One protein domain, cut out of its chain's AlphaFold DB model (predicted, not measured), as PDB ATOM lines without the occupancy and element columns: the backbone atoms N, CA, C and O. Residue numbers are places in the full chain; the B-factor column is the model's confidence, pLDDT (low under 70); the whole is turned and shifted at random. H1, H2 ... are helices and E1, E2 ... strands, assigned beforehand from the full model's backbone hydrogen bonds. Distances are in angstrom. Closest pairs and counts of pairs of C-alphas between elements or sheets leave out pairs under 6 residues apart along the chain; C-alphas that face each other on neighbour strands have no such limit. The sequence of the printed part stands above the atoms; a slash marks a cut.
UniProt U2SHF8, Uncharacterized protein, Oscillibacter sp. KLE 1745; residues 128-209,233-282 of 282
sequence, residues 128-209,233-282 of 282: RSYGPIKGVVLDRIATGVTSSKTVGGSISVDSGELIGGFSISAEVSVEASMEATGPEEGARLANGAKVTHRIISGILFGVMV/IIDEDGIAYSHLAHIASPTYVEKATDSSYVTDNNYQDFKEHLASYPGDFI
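AT A GLANCE: This is residues 128 to 209 and 233 to 282 of the 282 residues of an uncharacterized protein of Oscillibacter sp. KLE 1745 (UniProt U2SHF8). A strongly twisted, curled sheet, E1 E4 E5 E6 E7, forms the body: the hairpin E2 and E3 covers one side of its long strands E1, E4 and E5 as the second layer of a sandwich, and H1 packs on the other side, where the short strands E6 and E7 turn in beside it. The 132 printed residues include seven named strands followed by two named helices, H1 and H2; the class is mostly strand. Both sheets, in the orders E1 - E4 - E5 - E6 - E7 and E2 - E3, are antiparallel. The whole is compact, with a radius of gyration of the C-alphas of 15.0 A, but elongated, spanning 46 by 29 by 22 A.

IN THESE COORDINATES: In the larger sheet, E1 is residues 128 to 142, 35.7 A long, starting with C-alpha 128 at (-36.014, -20.016, 34.484). E4 is residues 197 to 209, 36.5 A, and E5 is residues 233 to 246, 32.8 A, with a bend of 83 degrees at residue 236. E6 is residues 251 to 254 and E7 residues 261 to 264. The smaller sheet has E2, residues 149 to 157, 26.2 A, and E3, residues 172 to 180, 25.6 A. H1 is residues 267 to 276, 14.4 A; H2 is residues 278 to 281, ending with C-alpha 281 at (-29.323, -8.273, 47.053).

HOW THE PARTS SIT: E1 and E7 are the edge strands of the larger sheet. N 136 and O 202 of E1 and E4 are 2.8 A apart, within hydrogen-bond range, as are N 203 and O 239 of E4 and E5, 2.8 A. E5 pairs in a staggered way, with E4 over residues 233 to 245 and with E6 over 245 to 246, where N 246 and O 252 are 2.8 A apart. E5, E6 and E7 form a meander, each strand the antiparallel neighbour of the one before; N 253 and O 262 of E6 and E7 are 3.0 A apart. In the hairpin E2 and E3, N 153 and O 176 are 3.0 A apart. The two sheets form a sandwich, face to face, with planes 5 degrees apart and strands at 39 degrees; the closest C-alphas of E3 and E5 are those of Ala 176 and Gly 238, 4.7 A. H1 is on one face of the larger sheet, making two layers; its closest C-alphas with E1 are those of Ala 275 and Gly 135, 4.4 A. H1 is apart from E2 and E3. H2 stands at the sheet's level, with a height of 0.1 A. Every O i to N i+4 pair of H1 is within hydrogen-bond range; H2 is too short for one.

THE WHOLE: The C-alphas of Ser 169 and Gly 186, the two farthest apart, are 46.6 A apart; they lie in the long links E2 to E3 and E3 to E4. Residues 210 to 232 are not printed, and C-alphas 209 and 233 are 6.3 A apart across this cut. The mean pLDDT of the printed part is 94.2, and no printed residue is under 70.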
ATOM      1  N   ARG A 128     -35.884 -20.703  33.200       95.12
ATOM      2  CA  ARG A 128     -36.014 -20.016  34.484       95.12
ATOM      3  C   ARG A 128     -37.347 -19.276  34.503       95.12
ATOM      4  O   ARG A 128     -37.593 -18.482  33.596       95.12
ATOM      5  N   SER A 129     -38.165 -19.538  35.521       96.56
ATOM      6  CA  SER A 129     -39.408 -18.801  35.780       96.56
ATOM      7  C   SER A 129     -39.134 -17.322  36.069       96.56
ATOM      8  O   SER A 129     -37.976 -16.905  36.164       96.56
ATOM      9  N   TYR A 130     -40.189 -16.519  36.196       97.62
ATOM     10  CA  TYR A 130     -40.056 -15.078  36.373       97.62
ATOM     11  C   TYR A 130     -39.226 -14.733  37.616       97.62
ATOM     12  O   TYR A 130     -39.583 -15.083  38.740       97.62
ATOM     13  N   GLY A 131     -38.112 -14.035  37.437       97.06
ATOM     14  CA  GLY A 131     -37.233 -13.703  38.549       97.06
ATOM     15  C   GLY A 131     -36.039 -12.863  38.121       97.06
ATOM     16  O   GLY A 131     -35.947 -12.468  36.958       97.06
ATOM     17  N   PRO A 132     -35.113 -12.573  39.047       96.81
ATOM     18  CA  PRO A 132     -33.970 -11.727  38.759       96.81
ATOM     19  C   PRO A 132     -32.958 -12.471  37.871       96.81
ATOM     20  O   PRO A 132     -32.569 -13.619  38.120       96.81
ATOM     21  N   ILE A 133     -32.537 -11.799  36.803       96.44
ATOM     22  CA  ILE A 133     -31.694 -12.334  35.731       96.44
ATOM     23  C   ILE A 133     -30.283 -11.756  35.802       96.44
ATOM     24  O   ILE A 133     -29.318 -12.516  35.840       96.44
ATOM     25  N   LYS A 134     -30.167 -10.423  35.838       96.62
ATOM     26  CA  LYS A 134     -28.888  -9.700  35.855       96.62
ATOM     27  C   LYS A 134     -29.008  -8.405  36.652       96.62
ATOM     28  O   LYS A 134     -30.010  -7.706  36.535       96.62
ATOM     29  N   GLY A 135     -27.986  -8.075  37.436       97.38
ATOM     30  CA  GLY A 135     -27.903  -6.817  38.179       97.38
ATOM     31  C   GLY A 135     -26.766  -5.914  37.700       97.38
ATOM     32  O   GLY A 135     -25.708  -6.382  37.281       97.38
ATOM     33  N   VAL A 136     -26.954  -4.601  37.791       97.25
ATOM     34  CA  VAL A 136     -25.921  -3.594  37.517       97.25
ATOM     35  C   VAL A 136     -25.948  -2.506  38.580       97.25
ATOM     36  O   VAL A 136     -26.983  -2.224  39.179       97.25
ATOM     37  N   VAL A 137     -24.810  -1.856  38.819       97.25
ATOM     38  CA  VAL A 137     -24.784  -0.644  39.646       97.25
ATOM     39  C   VAL A 137     -25.093   0.555  38.764       97.25
ATOM     40  O   VAL A 137     -24.298   0.882  37.885       97.25
ATOM     41  N   LEU A 138     -26.207   1.230  39.040       96.12
ATOM     42  CA  LEU A 138     -26.620   2.445  38.340       96.12
ATOM     43  C   LEU A 138     -25.876   3.667  38.883       96.12
ATOM     44  O   LEU A 138     -25.393   4.495  38.114       96.12
ATOM     45  N   ASP A 139     -25.734   3.774  40.210       95.75
ATOM     46  CA  ASP A 139     -24.988   4.870  40.834       95.75
ATOM     47  C   ASP A 139     -24.562   4.563  42.278       95.75
ATOM     48  O   ASP A 139     -25.003   3.603  42.915       95.75
ATOM     49  N   ARG A 140     -23.700   5.428  42.818       94.81
ATOM     50  CA  ARG A 140     -23.294   5.460  44.221       94.81
ATOM     51  C   ARG A 140     -23.423   6.870  44.771       94.81
ATOM     52  O   ARG A 140     -22.751   7.796  44.319       94.81
ATOM     53  N   ILE A 141     -24.206   7.017  45.827       94.50
ATOM     54  CA  ILE A 141     -24.423   8.293  46.503       94.50
ATOM     55  C   ILE A 141     -23.650   8.288  47.819       94.50
ATOM     56  O   ILE A 141     -23.938   7.495  48.713       94.50
ATOM     57  N   ALA A 142     -22.640   9.147  47.938       93.25
ATOM     58  CA  ALA A 142     -21.821   9.232  49.143       93.25
ATOM     59  C   ALA A 142     -22.612   9.764  50.352       93.25
ATOM     60  O   ALA A 142     -23.597  10.492  50.218       93.25
ATOM     61  N   THR A 143     -22.137   9.422  51.550       92.88
ATOM     62  CA  THR A 143     -22.647   9.988  52.811       92.88
ATOM     63  C   THR A 143     -22.533  11.515  52.801       92.88
ATOM     64  O   THR A 143     -21.530  12.059  52.340       92.88
ATOM     65  N   GLY A 144     -23.548  12.206  53.328       84.12
ATOM     66  CA  GLY A 144     -23.590  13.673  53.396       84.12
ATOM     67  C   GLY A 144     -24.231  14.358  52.183       84.12
ATOM     68  O   GLY A 144     -24.415  15.574  52.201       84.12
ATOM     69  N   VAL A 145     -24.623  13.607  51.149       88.56
ATOM     70  CA  VAL A 145     -25.464  14.126  50.059       88.56
ATOM     71  C   VAL A 145     -26.923  14.133  50.515       88.56
ATOM     72  O   VAL A 145     -27.557  13.084  50.593       88.56
ATOM     73  N   THR A 146     -27.456  15.315  50.817       84.88
ATOM     74  CA  THR A 146     -28.813  15.479  51.366       84.88
ATOM     75  C   THR A 146     -29.883  15.775  50.316       84.88
ATOM     76  O   THR A 146     -31.063  15.557  50.577       84.88
ATOM     77  N   SER A 147     -29.503  16.250  49.128       85.06
ATOM     78  CA  SER A 147     -30.446  16.477  48.030       85.06
ATOM     79  C   SER A 147     -30.846  15.153  47.382       85.06
ATOM     80  O   SER A 147     -29.968  14.386  46.982       85.06
ATOM     81  N   SER A 148     -32.155  14.914  47.242       89.31
ATOM     82  CA  SER A 148     -32.663  13.811  46.415       89.31
ATOM     83  C   SER A 148     -32.293  14.049  44.960       89.31
ATOM     84  O   SER A 148     -32.288  15.194  44.496       89.31
ATOM     85  N   LYS A 149     -31.968  12.970  44.256       89.75
ATOM     86  CA  LYS A 149     -31.770  12.979  42.812       89.75
ATOM     87  C   LYS A 149     -32.389  11.736  42.188       89.75
ATOM     88  O   LYS A 149     -32.319  10.651  42.772       89.75
ATOM     89  N   THR A 150     -32.884  11.893  40.966       92.94
ATOM     90  CA  THR A 150     -33.241  10.772  40.101       92.94
ATOM     91  C   THR A 150     -31.964  10.078  39.659       92.94
ATOM     92  O   THR A 150     -31.082  10.694  39.054       92.94
ATOM     93  N   VAL A 151     -31.859   8.797  39.972       90.00
ATOM     94  CA  VAL A 151     -30.812   7.908  39.485       90.00
ATOM     95  C   VAL A 151     -31.467   6.895  38.571       90.00
ATOM     96  O   VAL A 151     -32.456   6.283  38.954       90.00
ATOM     97  N   GLY A 152     -30.909   6.687  37.386       91.44
ATOM     98  CA  GLY A 152     -31.377   5.642  36.493       91.44
ATOM     99  C   GLY A 152     -30.356   5.289  35.429       91.44
ATOM    100  O   GLY A 152     -29.337   5.970  35.282       91.44
ATOM    101  N   GLY A 153     -30.644   4.215  34.710       93.31
ATOM    102  CA  GLY A 153     -29.875   3.773  33.560       93.31
ATOM    103  C   GLY A 153     -30.362   2.437  33.015       93.31
ATOM    104  O   GLY A 153     -31.257   1.802  33.579       93.31
ATOM    105  N   SER A 154     -29.711   2.020  31.934       94.69
ATOM    106  CA  SER A 154     -29.992   0.774  31.232       94.69
ATOM    107  C   SER A 154     -29.372  -0.433  31.939       94.69
ATOM    108  O   SER A 154     -28.208  -0.400  32.358       94.69
ATOM    109  N   ILE A 155     -30.137  -1.519  32.016       96.06
ATOM    110  CA  ILE A 155     -29.653  -2.873  32.258       96.06
ATOM    111  C   ILE A 155     -29.771  -3.631  30.937       96.06
ATOM    112  O   ILE A 155     -30.883  -3.875  30.468       96.06
ATOM    113  N   SER A 156     -28.636  -4.020  30.353       94.75
ATOM    114  CA  SER A 156     -28.607  -4.768  29.097       94.75
ATOM    115  C   SER A 156     -28.033  -6.175  29.249       94.75
ATOM    116  O   SER A 156     -27.172  -6.429  30.097       94.75
ATOM    117  N   VAL A 157     -28.512  -7.088  28.412       96.06
ATOM    118  CA  VAL A 157     -27.934  -8.408  28.155       96.06
ATOM    119  C   VAL A 157     -27.621  -8.469  26.672       96.06
ATOM    120  O   VAL A 157     -28.528  -8.346  25.850       96.06
ATOM    121  N   ASP A 158     -26.347  -8.643  26.338       94.88
ATOM    122  CA  ASP A 158     -25.911  -8.644  24.945       94.88
ATOM    123  C   ASP A 158     -26.174 -10.011  24.295       94.88
ATOM    124  O   ASP A 158     -26.094 -11.064  24.937       94.88
ATOM    125  N   SER A 159     -26.408 -10.023  22.981       94.94
ATOM    126  CA  SER A 159     -26.438 -11.279  22.226       94.94
ATOM    127  C   SER A 159     -25.100 -12.016  22.362       94.94
ATOM    128  O   SER A 159     -24.033 -11.486  22.051       94.94
ATOM    129  N   GLY A 160     -25.162 -13.280  22.763       94.31
ATOM    130  CA  GLY A 160     -24.020 -14.140  23.046       94.31
ATOM    131  C   GLY A 160     -23.596 -14.151  24.517       94.31
ATOM    132  O   GLY A 160     -22.829 -15.038  24.902       94.31
ATOM    133  N   GLU A 161     -24.098 -13.230  25.347       95.44
ATOM    134  CA  GLU A 161     -23.793 -13.186  26.778       95.44
ATOM    135  C   GLU A 161     -24.274 -14.461  27.488       95.44
ATOM    136  O   GLU A 161     -25.320 -15.026  27.164       95.44
ATOM    137  N   LEU A 162     -23.482 -14.939  28.453       94.25
ATOM    138  CA  LEU A 162     -23.794 -16.133  29.232       94.25
ATOM    139  C   LEU A 162     -24.543 -15.766  30.512       94.25
ATOM    140  O   LEU A 162     -23.951 -15.223  31.442       94.25
ATOM    141  N   ILE A 163     -25.808 -16.166  30.598       93.50
ATOM    142  CA  ILE A 163     -26.641 -16.023  31.794       93.50
ATOM    143  C   ILE A 163     -26.945 -17.413  32.343       93.50
ATOM    144  O   ILE A 163     -27.534 -18.249  31.661       93.50
ATOM    145  N   GLY A 164     -26.496 -17.707  33.567       86.81
ATOM    146  CA  GLY A 164     -26.687 -19.032  34.174       86.81
ATOM    147  C   GLY A 164     -26.104 -20.193  33.350       86.81
ATOM    148  O   GLY A 164     -26.577 -21.318  33.471       86.81
ATOM    149  N   GLY A 165     -25.109 -19.923  32.495       91.44
ATOM    150  CA  GLY A 165     -24.507 -20.901  31.580       91.44
ATOM    151  C   GLY A 165     -25.169 -21.005  30.198       91.44
ATOM    152  O   GLY A 165     -24.673 -21.755  29.358       91.44
ATOM    153  N   PHE A 166     -26.236 -20.247  29.932       93.81
ATOM    154  CA  PHE A 166     -26.937 -20.222  28.646       93.81
ATOM    155  C   PHE A 166     -26.545 -18.983  27.840       93.81
ATOM    156  O   PHE A 166     -26.551 -17.876  28.374       93.81
ATOM    157  N   SER A 167     -26.196 -19.165  26.563       96.00
ATOM    158  CA  SER A 167     -25.862 -18.055  25.662       96.00
ATOM    159  C   SER A 167     -27.142 -17.453  25.097       96.00
ATOM    160  O   SER A 167     -27.868 -18.134  24.371       96.00
ATOM    161  N   ILE A 168     -27.421 -16.206  25.464       96.00
ATOM    162  CA  ILE A 168     -28.643 -15.504  25.069       96.00
ATOM    163  C   ILE A 168     -28.560 -15.112  23.593       96.00
ATOM    164  O   ILE A 168     -27.567 -14.552  23.142       96.00
ATOM    165  N   SER A 169     -29.598 -15.423  22.825       93.06
ATOM    166  CA  SER A 169     -29.633 -15.249  21.369       93.06
ATOM    167  C   SER A 169     -30.115 -13.865  20.927       93.06
ATOM    168  O   SER A 169     -29.860 -13.474  19.791       93.06
ATOM    169  N   ALA A 170     -30.794 -13.123  21.805       90.00
ATOM    170  CA  ALA A 170     -31.347 -11.802  21.516       90.00
ATOM    171  C   ALA A 170     -30.912 -10.782  22.573       90.00
ATOM    172  O   ALA A 170     -30.926 -11.074  23.767       90.00
ATOM    173  N   GLU A 171     -30.539  -9.584  22.126       93.12
ATOM    174  CA  GLU A 171     -30.242  -8.476  23.033       93.12
ATOM    175  C   GLU A 171     -31.508  -8.047  23.783       93.12
ATOM    176  O   GLU A 171     -32.585  -7.946  23.193       93.12
ATOM    177  N   VAL A 172     -31.356  -7.763  25.074       94.81
ATOM    178  CA  VAL A 172     -32.400  -7.178  25.920       94.81
ATOM    179  C   VAL A 172     -31.838  -5.935  26.587       94.81
ATOM    180  O   VAL A 172     -30.711  -5.956  27.071       94.81
ATOM    181  N   SER A 173     -32.615  -4.855  26.629       95.44
ATOM    182  CA  SER A 173     -32.251  -3.618  27.323       95.44
ATOM    183  C   SER A 173     -33.486  -3.002  27.963       95.44
ATOM    184  O   SER A 173     -34.415  -2.608  27.260       95.44
ATOM    185  N   VAL A 174     -33.461  -2.862  29.286       95.62
ATOM    186  CA  VAL A 174     -34.524  -2.224  30.074       95.62
ATOM    187  C   VAL A 174     -33.964  -1.052  30.863       95.62
ATOM    188  O   VAL A 174     -32.814  -1.075  31.293       95.62
ATOM    189  N   GLU A 175     -34.777  -0.025  31.078       95.62
ATOM    190  CA  GLU A 175     -34.408   1.109  31.923       95.62
ATOM    191  C   GLU A 175     -34.947   0.902  33.336       95.62
ATOM    192  O   GLU A 175     -36.092   0.496  33.515       95.62
ATOM    193  N   ALA A 176     -34.145   1.248  34.337       95.69
ATOM    194  CA  ALA A 176     -34.583   1.320  35.722       95.69
ATOM    195  C   ALA A 176     -34.212   2.682  36.301       95.69
ATOM    196  O   ALA A 176     -33.130   3.214  36.035       95.69
ATOM    197  N   SER A 177     -35.095   3.257  37.116       94.12
ATOM    198  CA  SER A 177     -34.801   4.515  37.800       94.12
ATOM    199  C   SER A 177     -35.484   4.616  39.156       94.12
ATOM    200  O   SER A 177     -36.540   4.028  39.378       94.12
ATOM    201  N   MET A 178     -34.874   5.372  40.066       94.62
ATOM    202  CA  MET A 178     -35.466   5.734  41.346       94.62
ATOM    203  C   MET A 178     -34.941   7.071  41.868       94.62
ATOM    204  O   MET A 178     -33.834   7.507  41.546       94.62
ATOM    205  N   GLU A 179     -35.722   7.701  42.740       95.12
ATOM    206  CA  GLU A 179     -35.256   8.810  43.569       95.12
ATOM    207  C   GLU A 179     -34.463   8.282  44.762       95.12
ATOM    208  O   GLU A 179     -34.920   7.389  45.479       95.12
ATOM    209  N   ALA A 180     -33.281   8.848  45.003       93.38
ATOM    210  CA  ALA A 180     -32.474   8.469  46.152       93.38
ATOM    211  C   ALA A 180     -31.643   9.624  46.723       93.38
ATOM    212  O   ALA A 180     -31.165  10.513  46.014       93.38
ATOM    213  N   THR A 181     -31.415   9.556  48.034       93.88
ATOM    214  CA  THR A 181     -30.548  10.456  48.808       93.88
ATOM    215  C   THR A 181     -29.370   9.695  49.400       93.88
ATOM    216  O   THR A 181     -29.428   8.482  49.597       93.88
ATOM    217  N   GLY A 182     -28.294  10.397  49.747       92.38
ATOM    218  CA  GLY A 182     -27.176   9.776  50.447       92.38
ATOM    219  C   GLY A 182     -27.596   9.181  51.801       92.38
ATOM    220  O   GLY A 182     -28.640   9.546  52.350       92.38
ATOM    221  N   PRO A 183     -26.794   8.261  52.358       93.19
ATOM    222  CA  PRO A 183     -26.974   7.800  53.729       93.19
ATOM    223  C   PRO A 183     -26.898   8.954  54.731       93.19
ATOM    224  O   PRO A 183     -26.136   9.910  54.533       93.19
ATOM    225  N   GLU A 184     -27.631   8.820  55.837       91.44
ATOM    226  CA  GLU A 184     -27.508   9.723  56.979       91.44
ATOM    227  C   GLU A 184     -26.088   9.699  57.557       91.44
ATOM    228  O   GLU A 184     -25.384   8.680  57.543       91.44
ATOM    229  N   GLU A 185     -25.649  10.837  58.091       87.75
ATOM    230  CA  GLU A 185     -24.330  10.925  58.700       87.75
ATOM    231  C   GLU A 185     -24.243  10.026  59.939       87.75
ATOM    232  O   GLU A 185     -25.028  10.132  60.877       87.75
ATOM    233  N   GLY A 186     -23.256   9.128  59.950       88.31
ATOM    234  CA  GLY A 186     -23.065   8.185  61.052       88.31
ATOM    235  C   GLY A 186     -23.922   6.922  60.967       88.31
ATOM    236  O   GLY A 186     -23.820   6.098  61.878       88.31
ATOM    237  N   ALA A 187     -24.686   6.731  59.882       92.06
ATOM    238  CA  ALA A 187     -25.417   5.497  59.619       92.06
ATOM    239  C   ALA A 187     -24.502   4.261  59.700       92.06
ATOM    240  O   ALA A 187     -23.319   4.289  59.326       92.06
ATOM    241  N   ARG A 188     -25.063   3.161  60.204       93.56
ATOM    242  CA  ARG A 188     -24.372   1.883  60.370       93.56
ATOM    243  C   ARG A 188     -25.222   0.751  59.826       93.56
ATOM    244  O   ARG A 188     -26.432   0.762  60.000       93.56
ATOM    245  N   LEU A 189     -24.552  -0.221  59.220       92.38
ATOM    246  CA  LEU A 189     -25.154  -1.498  58.854       92.38
ATOM    247  C   LEU A 189     -25.431  -2.335  60.113       92.38
ATOM    248  O   LEU A 189     -24.871  -2.062  61.181       92.38
ATOM    249  N   ALA A 190     -26.220  -3.403  59.975       88.81
ATOM    250  CA  ALA A 190     -26.537  -4.325  61.070       88.81
ATOM    251  C   ALA A 190     -25.291  -4.955  61.734       88.81
ATOM    252  O   ALA A 190     -25.291  -5.225  62.933       88.81
ATOM    253  N   ASN A 191     -24.190  -5.119  60.993       88.25
ATOM    254  CA  ASN A 191     -22.900  -5.583  61.528       88.25
ATOM    255  C   ASN A 191     -22.072  -4.488  62.237       88.25
ATOM    256  O   ASN A 191     -20.940  -4.733  62.657       88.25
ATOM    257  N   GLY A 192     -22.594  -3.266  62.341       91.50
ATOM    258  CA  GLY A 192     -21.928  -2.119  62.950       91.50
ATOM    259  C   GLY A 192     -20.942  -1.384  62.036       91.50
ATOM    260  O   GLY A 192     -20.397  -0.357  62.460       91.50
ATOM    261  N   ALA A 193     -20.711  -1.841  60.800       92.81
ATOM    262  CA  ALA A 193     -19.858  -1.143  59.842       92.81
ATOM    263  C   ALA A 193     -20.436   0.239  59.505       92.81
ATOM    264  O   ALA A 193     -21.647   0.413  59.366       92.81
ATOM    265  N   LYS A 194     -19.561   1.242  59.381       95.12
ATOM    266  CA  LYS A 194     -19.974   2.604  59.024       95.12
ATOM    267  C   LYS A 194     -20.396   2.632  57.558       95.12
ATOM    268  O   LYS A 194     -19.578   2.318  56.696       95.12
ATOM    269  N   VAL A 195     -21.614   3.068  57.269       96.06
ATOM    270  CA  VAL A 195     -22.066   3.243  55.887       96.06
ATOM    271  C   VAL A 195     -21.244   4.354  55.231       96.06
ATOM    272  O   VAL A 195     -20.999   5.400  55.836       96.06
ATOM    273  N   THR A 196     -20.767   4.110  54.009       95.94
ATOM    274  CA  THR A 196     -20.028   5.106  53.220       95.94
ATOM    275  C   THR A 196     -20.849   5.612  52.043       95.94
ATOM    276  O   THR A 196     -20.752   6.796  51.710       95.94
ATOM    277  N   HIS A 197     -21.680   4.753  51.449       96.00
ATOM    278  CA  HIS A 197     -22.493   5.073  50.282       96.00
ATOM    279  C   HIS A 197     -23.875   4.427  50.366       96.00
ATOM    280  O   HIS A 197     -24.061   3.417  51.041       96.00
ATOM    281  N   ARG A 198     -24.822   4.997  49.626       95.75
ATOM    282  CA  ARG A 198     -26.016   4.308  49.149       95.75
ATOM    283  C   ARG A 198     -25.744   3.866  47.717       95.75
ATOM    284  O   ARG A 198     -25.403   4.703  46.880       95.75
ATOM    285  N   ILE A 199     -25.826   2.570  47.456       96.38
ATOM    286  CA  ILE A 199     -25.701   2.001  46.115       96.38
ATOM    287  C   ILE A 199     -27.102   1.903  45.530       96.38
ATOM    288  O   ILE A 199     -28.007   1.402  46.194       96.38
ATOM    289  N   ILE A 200     -27.264   2.393  44.306       96.62
ATOM    290  CA  ILE A 200     -28.474   2.181  43.520       96.62
ATOM    291  C   ILE A 200     -28.155   1.094  42.508       96.62
ATOM    292  O   ILE A 200     -27.281   1.283  41.656       96.62
ATOM    293  N   SER A 201     -28.808  -0.053  42.647       97.12
ATOM    294  CA  SER A 201     -28.702  -1.155  41.699       97.12
ATOM    295  C   SER A 201     -29.909  -1.145  40.765       97.12
ATOM    296  O   SER A 201     -30.980  -0.671  41.133       97.12
ATOM    297  N   GLY A 202     -29.719  -1.628  39.544       97.50
ATOM    298  CA  GLY A 202     -30.786  -1.963  38.613       97.50
ATOM    299  C   GLY A 202     -30.764  -3.467  38.402       97.50
ATOM    300  O   GLY A 202     -29.700  -4.018  38.119       97.50
ATOM    301  N   ILE A 203     -31.903  -4.128  38.563       97.62
ATOM    302  CA  ILE A 203     -32.047  -5.569  38.375       97.62
ATOM    303  C   ILE A 203     -33.025  -5.809  37.230       97.62
ATOM    304  O   ILE A 203     -34.172  -5.369  37.282       97.62
ATOM    305  N   LEU A 204     -32.553  -6.528  36.213       97.75
ATOM    306  CA  LEU A 204     -33.376  -7.096  35.153       97.75
ATOM    307  C   LEU A 204     -34.108  -8.314  35.711       97.75
ATOM    308  O   LEU A 204     -33.470  -9.300  36.088       97.75
ATOM    309  N   PHE A 205     -35.431  -8.250  35.730       97.69
ATOM    310  CA  PHE A 205     -36.318  -9.389  35.910       97.69
ATOM    311  C   PHE A 205     -36.801  -9.890  34.556       97.69
ATOM    312  O   PHE A 205     -36.870  -9.126  33.599       97.69
ATOM    313  N   GLY A 206     -37.157 -11.165  34.482       97.44
ATOM    314  CA  GLY A 206     -37.772 -11.744  33.295       97.44
ATOM    315  C   GLY A 206     -37.860 -13.257  33.389       97.44
ATOM    316  O   GLY A 206     -37.513 -13.854  34.410       97.44
ATOM    317  N   VAL A 207     -38.311 -13.871  32.303       97.94
ATOM    318  CA  VAL A 207     -38.422 -15.323  32.149       97.94
ATOM    319  C   VAL A 207     -37.407 -15.759  31.108       97.94
ATOM    320  O   VAL A 207     -37.361 -15.196  30.016       97.94
ATOM    321  N   MET A 208     -36.587 -16.761  31.418       97.38
ATOM    322  CA  MET A 208     -35.682 -17.340  30.423       97.38
ATOM    323  C   MET A 208     -36.349 -18.538  29.775       97.38
ATOM    324  O   MET A 208     -36.716 -19.491  30.465       97.38
ATOM    325  N   VAL A 209     -36.438 -18.525  28.450       97.44
ATOM    326  CA  VAL A 209     -37.037 -19.610  27.675       97.44
ATOM    327  C   VAL A 209     -36.055 -20.166  26.659       97.44
ATOM    328  O   VAL A 209     -35.132 -19.486  26.206       97.44
ATOM    329  N   ILE A 233     -34.700 -14.041  26.769       96.88
ATOM    330  CA  ILE A 233     -35.381 -13.499  27.940       96.88
ATOM    331  C   ILE A 233     -36.652 -12.840  27.414       96.88
ATOM    332  O   ILE A 233     -36.593 -12.110  26.426       96.88
ATOM    333  N   ILE A 234     -37.780 -13.147  28.039       95.81
ATOM    334  CA  ILE A 234     -39.087 -12.593  27.696       95.81
ATOM    335  C   ILE A 234     -39.721 -11.957  28.930       95.81
ATOM    336  O   ILE A 234     -39.420 -12.338  30.065       95.81
ATOM    337  N   ASP A 235     -40.642 -11.031  28.674       94.50
ATOM    338  CA  ASP A 235     -41.400 -10.305  29.696       94.50
ATOM    339  C   ASP A 235     -40.495  -9.593  30.711       94.50
ATOM    340  O   ASP A 235     -40.667  -9.662  31.930       94.50
ATOM    341  N   GLU A 236     -39.474  -8.950  30.153       94.62
ATOM    342  CA  GLU A 236     -38.425  -8.247  30.857       94.62
ATOM    343  C   GLU A 236     -38.925  -7.006  31.607       94.62
ATOM    344  O   GLU A 236     -39.810  -6.281  31.150       94.62
ATOM    345  N   ASP A 237     -38.321  -6.739  32.765       94.81
ATOM    346  CA  ASP A 237     -38.598  -5.548  33.565       94.81
ATOM    347  C   ASP A 237     -37.337  -5.072  34.300       94.81
ATOM    348  O   ASP A 237     -36.521  -5.880  34.747       94.81
ATOM    349  N   GLY A 238     -37.161  -3.758  34.417       95.88
ATOM    350  CA  GLY A 238     -36.012  -3.124  35.055       95.88
ATOM    351  C   GLY A 238     -36.402  -2.478  36.377       95.88
ATOM    352  O   GLY A 238     -37.043  -1.431  36.394       95.88
ATOM    353  N   ILE A 239     -35.954  -3.044  37.499       96.25
ATOM    354  CA  ILE A 239     -36.307  -2.542  38.834       96.25
ATOM    355  C   ILE A 239     -35.079  -1.987  39.542       96.25
ATOM    356  O   ILE A 239     -34.042  -2.646  39.633       96.25
ATOM    357  N   ALA A 240     -35.197  -0.762  40.056       96.69
ATOM    358  CA  ALA A 240     -34.141  -0.124  40.826       96.69
ATOM    359  C   ALA A 240     -34.290  -0.425  42.324       96.69
ATOM    360  O   ALA A 240     -35.361  -0.226  42.898       96.69
ATOM    361  N   TYR A 241     -33.195  -0.838  42.962       95.81
ATOM    362  CA  TYR A 241     -33.125  -1.070  44.403       95.81
ATOM    363  C   TYR A 241     -32.088  -0.170  45.061       95.81
ATOM    364  O   TYR A 241     -31.113   0.282  44.452       95.81
ATOM    365  N   SER A 242     -32.310   0.090  46.346       95.19
ATOM    366  CA  SER A 242     -31.468   0.964  47.143       95.19
ATOM    367  C   SER A 242     -30.839   0.214  48.301       95.19
ATOM    368  O   SER A 242     -31.546  -0.325  49.142       95.19
ATOM    369  N   HIS A 243     -29.512   0.265  48.384       95.56
ATOM    370  CA  HIS A 243     -28.746  -0.473  49.382       95.56
ATOM    371  C   HIS A 243     -27.860   0.474  50.176       95.56
ATOM    372  O   HIS A 243     -27.126   1.282  49.592       95.56
ATOM    373  N   LEU A 244     -27.853   0.363  51.502       95.69
ATOM    374  CA  LEU A 244     -26.772   0.952  52.285       95.69
ATOM    375  C   LEU A 244     -25.520   0.092  52.125       95.69
ATOM    376  O   LEU A 244     -25.575  -1.134  52.172       95.69
ATOM    377  N   ALA A 245     -24.369   0.734  51.939       96.81
ATOM    378  CA  ALA A 245     -23.125   0.024  51.696       96.81
ATOM    379  C   ALA A 245     -21.934   0.618  52.447       96.81
ATOM    380  O   ALA A 245     -21.723   1.836  52.519       96.81
ATOM    381  N   HIS A 246     -21.085  -0.277  52.940       96.62
ATOM    382  CA  HIS A 246     -19.719   0.021  53.333       96.62
ATOM    383  C   HIS A 246     -18.787  -0.384  52.189       96.62
ATOM    384  O   HIS A 246     -18.353  -1.529  52.095       96.62
ATOM    385  N   ILE A 247     -18.487   0.566  51.303       94.88
ATOM    386  CA  ILE A 247     -17.542   0.355  50.201       94.88
ATOM    387  C   ILE A 247     -16.108   0.449  50.746       94.88
ATOM    388  O   ILE A 247     -15.554   1.546  50.857       94.88
ATOM    389  N   ALA A 248     -15.536  -0.699  51.114       92.25
ATOM    390  CA  ALA A 248     -14.144  -0.891  51.526       92.25
ATOM    391  C   ALA A 248     -13.699  -2.344  51.243       92.25
ATOM    392  O   ALA A 248     -14.324  -3.039  50.445       92.25
ATOM    393  N   SER A 249     -12.622  -2.808  51.882       91.88
ATOM    394  CA  SER A 249     -12.223  -4.220  51.865       91.88
ATOM    395  C   SER A 249     -12.262  -4.790  53.285       91.88
ATOM    396  O   SER A 249     -11.402  -4.421  54.092       91.88
ATOM    397  N   PRO A 250     -13.228  -5.668  53.609       93.56
ATOM    398  CA  PRO A 250     -14.316  -6.171  52.749       93.56
ATOM    399  C   PRO A 250     -15.407  -5.123  52.446       93.56
ATOM    400  O   PRO A 250     -15.553  -4.134  53.168       93.56
ATOM    401  N   THR A 251     -16.160  -5.343  51.364       97.06
ATOM    402  CA  THR A 251     -17.358  -4.572  51.007       97.06
ATOM    403  C   THR A 251     -18.582  -5.237  51.627       97.06
ATOM    404  O   THR A 251     -18.751  -6.446  51.514       97.06
ATOM    405  N   TYR A 252     -19.433  -4.439  52.274       96.94
ATOM    406  CA  TYR A 252     -20.715  -4.894  52.816       96.94
ATOM    407  C   TYR A 252     -21.848  -4.126  52.151       96.94
ATOM    408  O   TYR A 252     -21.779  -2.894  52.088       96.94
ATOM    409  N   VAL A 253     -22.879  -4.831  51.696       96.56
ATOM    410  CA  VAL A 253     -24.056  -4.244  51.045       96.56
ATOM    411  C   VAL A 253     -25.308  -4.814  51.692       96.56
ATOM    412  O   VAL A 253     -25.444  -6.028  51.796       96.56
ATOM    413  N   GLU A 254     -26.183  -3.939  52.177       95.06
ATOM    414  CA  GLU A 254     -27.481  -4.315  52.740       95.06
ATOM    415  C   GLU A 254     -28.419  -4.827  51.642       95.06
ATOM    416  O   GLU A 254     -28.418  -4.292  50.527       95.06
ATOM    417  N   LYS A 255     -29.223  -5.843  51.951       93.62
ATOM    418  CA  LYS A 255     -30.303  -6.267  51.055       93.62
ATOM    419  C   LYS A 255     -31.418  -5.219  51.023       93.62
ATOM    420  O   LYS A 255     -31.489  -4.347  51.885       93.62
ATOM    421  N   ALA A 256     -32.257  -5.247  49.994       89.44
ATOM    422  CA  ALA A 256     -33.305  -4.242  49.836       89.44
ATOM    423  C   ALA A 256     -34.528  -4.498  50.733       89.44
ATOM    424  O   ALA A 256     -35.173  -3.548  51.180       89.44
ATOM    425  N   THR A 257     -34.855  -5.765  50.978       84.44
ATOM    426  CA  THR A 257     -36.085  -6.204  51.653       84.44
ATOM    427  C   THR A 257     -35.877  -6.571  53.118       84.44
ATOM    428  O   THR A 257     -36.821  -6.512  53.907       84.44
ATOM    429  N   ASP A 258     -34.646  -6.891  53.517       79.50
ATOM    430  CA  ASP A 258     -34.299  -7.207  54.899       79.50
ATOM    431  C   ASP A 258     -33.044  -6.452  55.370       79.50
ATOM    432  O   ASP A 258     -32.246  -5.949  54.584       79.50
ATOM    433  N   SER A 259     -32.858  -6.356  56.690       77.81
ATOM    434  CA  SER A 259     -31.676  -5.709  57.288       77.81
ATOM    435  C   SER A 259     -30.434  -6.615  57.313       77.81
ATOM    436  O   SER A 259     -29.522  -6.402  58.122       77.81
ATOM    437  N   SER A 260     -30.403  -7.678  56.501       90.00
ATOM    438  CA  SER A 260     -29.217  -8.515  56.325       90.00
ATOM    439  C   SER A 260     -28.262  -7.893  55.303       90.00
ATOM    440  O   SER A 260     -28.535  -6.854  54.701       90.00
ATOM    441  N   TYR A 261     -27.074  -8.479  55.155       92.12
ATOM    442  CA  TYR A 261     -26.050  -7.943  54.268       92.12
ATOM    443  C   TYR A 261     -25.275  -9.048  53.558       92.12
ATOM    444  O   TYR A 261     -24.987 -10.106  54.124       92.12
ATOM    445  N   VAL A 262     -24.871  -8.747  52.331       94.88
ATOM    446  CA  VAL A 262     -23.925  -9.528  51.539       94.88
ATOM    447  C   VAL A 262     -22.516  -8.991  51.790       94.88
ATOM    448  O   VAL A 262     -22.318  -7.790  52.009       94.88
ATOM    449  N   THR A 263     -21.533  -9.891  51.830       96.62
ATOM    450  CA  THR A 263     -20.119  -9.548  52.033       96.62
ATOM    451  C   THR A 263     -19.292 -10.019  50.848       96.62
ATOM    452  O   THR A 263     -19.269 -11.211  50.563       96.62
ATOM    453  N   ASP A 264     -18.538  -9.102  50.249       97.62
ATOM    454  CA  ASP A 264     -17.594  -9.378  49.165       97.62
ATOM    455  C   ASP A 264     -16.196  -8.866  49.540       97.62
ATOM    456  O   ASP A 264     -16.044  -7.972  50.380       97.62
ATOM    457  N   ASN A 265     -15.129  -9.396  48.930       96.88
ATOM    458  CA  ASN A 265     -13.767  -9.001  49.329       96.88
ATOM    459  C   ASN A 265     -13.472  -7.528  49.008       96.88
ATOM    460  O   ASN A 265     -12.660  -6.873  49.671       96.88
ATOM    461  N   ASN A 266     -14.099  -7.008  47.955       96.19
ATOM    462  CA  ASN A 266     -13.937  -5.645  47.483       96.19
ATOM    463  C   ASN A 266     -15.124  -5.247  46.583       96.19
ATOM    464  O   ASN A 266     -15.995  -6.052  46.264       96.19
ATOM    465  N   TYR A 267     -15.136  -3.987  46.152       96.31
ATOM    466  CA  TYR A 267     -16.228  -3.431  45.355       96.31
ATOM    467  C   TYR A 267     -16.344  -4.021  43.936       96.31
ATOM    468  O   TYR A 267     -17.422  -3.993  43.350       96.31
ATOM    469  N   GLN A 268     -15.246  -4.508  43.351       97.19
ATOM    470  CA  GLN A 268     -15.279  -5.171  42.047       97.19
ATOM    471  C   GLN A 268     -15.959  -6.539  42.162       97.19
ATOM    472  O   GLN A 268     -16.884  -6.789  41.395       97.19
ATOM    473  N   ASP A 269     -15.583  -7.337  43.163       97.38
ATOM    474  CA  ASP A 269     -16.218  -8.628  43.461       97.38
ATOM    475  C   ASP A 269     -17.729  -8.453  43.697       97.38
ATOM    476  O   ASP A 269     -18.525  -9.190  43.127       97.38
ATOM    477  N   PHE A 270     -18.139  -7.411  44.433       97.38
ATOM    478  CA  PHE A 270     -19.556  -7.064  44.605       97.38
ATOM    479  C   PHE A 270     -20.288  -6.848  43.271       97.38
ATOM    480  O   PHE A 270     -21.401  -7.335  43.093       97.38
ATOM    481  N   LYS A 271     -19.694  -6.129  42.308       97.56
ATOM    482  CA  LYS A 271     -20.346  -5.909  41.004       97.56
ATOM    483  C   LYS A 271     -20.501  -7.209  40.219       97.56
ATOM    484  O   LYS A 271     -21.504  -7.381  39.539       97.56
ATOM    485  N   GLU A 272     -19.512  -8.095  40.291       96.94
ATOM    486  CA  GLU A 272     -19.555  -9.409  39.636       96.94
ATOM    487  C   GLU A 272     -20.597 -10.321  40.292       96.94
ATOM    488  O   GLU A 272     -21.346 -11.014  39.597       96.94
ATOM    489  N   HIS A 273     -20.701 -10.254  41.620       97.44
ATOM    490  CA  HIS A 273     -21.722 -10.932  42.402       97.44
ATOM    491  C   HIS A 273     -23.125 -10.423  42.042       97.44
ATOM    492  O   HIS A 273     -23.970 -11.221  41.651       97.44
ATOM    493  N   LEU A 274     -23.353  -9.105  42.052       97.50
ATOM    494  CA  LEU A 274     -24.620  -8.484  41.647       97.50
ATOM    495  C   LEU A 274     -25.008  -8.836  40.203       97.50
ATOM    496  O   LEU A 274     -26.182  -9.069  39.922       97.50
ATOM    497  N   ALA A 275     -24.038  -8.892  39.288       96.31
ATOM    498  CA  ALA A 275     -24.293  -9.270  37.902       96.31
ATOM    499  C   ALA A 275     -24.743 -10.731  37.762       96.31
ATOM    500  O   ALA A 275     -25.609 -11.018  36.940       96.31
ATOM    501  N   SER A 276     -24.179 -11.636  38.568       94.94
ATOM    502  CA  SER A 276     -24.387 -13.086  38.438       94.94
ATOM    503  C   SER A 276     -25.535 -13.621  39.301       94.94
ATOM    504  O   SER A 276     -26.254 -14.527  38.881       94.94
ATOM    505  N   TYR A 277     -25.704 -13.061  40.499       95.56
ATOM    506  CA  TYR A 277     -26.696 -13.457  41.500       95.56
ATOM    507  C   TYR A 277     -27.420 -12.221  42.061       95.56
ATOM    508  O   TYR A 277     -27.371 -11.950  43.261       95.56
ATOM    509  N   PRO A 278     -28.120 -11.445  41.209       95.62
ATOM    510  CA  PRO A 278     -28.846 -10.250  41.647       95.62
ATOM    511  C   PRO A 278     -29.870 -10.523  42.758       95.62
ATOM    512  O   PRO A 278     -30.123  -9.648  43.582       95.62
ATOM    513  N   GLY A 279     -30.413 -11.744  42.810       94.12
ATOM    514  CA  GLY A 279     -31.348 -12.190  43.843       94.12
ATOM    515  C   GLY A 279     -30.820 -12.101  45.276       94.12
ATOM    516  O   GLY A 279     -31.615 -11.924  46.191       94.12
ATOM    517  N   ASP A 280     -29.501 -12.160  45.480       95.12
ATOM    518  CA  ASP A 280     -28.905 -12.103  46.820       95.12
ATOM    519  C   ASP A 280     -28.965 -10.700  47.442       95.12
ATOM    520  O   ASP A 280     -28.766 -10.558  48.651       95.12
ATOM    521  N   PHE A 281     -29.258  -9.675  46.636       94.81
ATOM    522  CA  PHE A 281     -29.323  -8.273  47.053       94.81
ATOM    523  C   PHE A 281     -30.751  -7.754  47.229       94.81
ATOM    524  O   PHE A 281     -30.922  -6.635  47.716       94.81
ATOM    525  N   ILE A 282     -31.761  -8.541  46.854       92.25
ATOM    526  CA  ILE A 282     -33.171  -8.215  47.085       92.25
ATOM    527  C   ILE A 282     -33.518  -8.580  48.516       92.25
ATOM    528  O   ILE A 282     -33.251  -9.722  48.945       92.25
TER     529      ILE A 282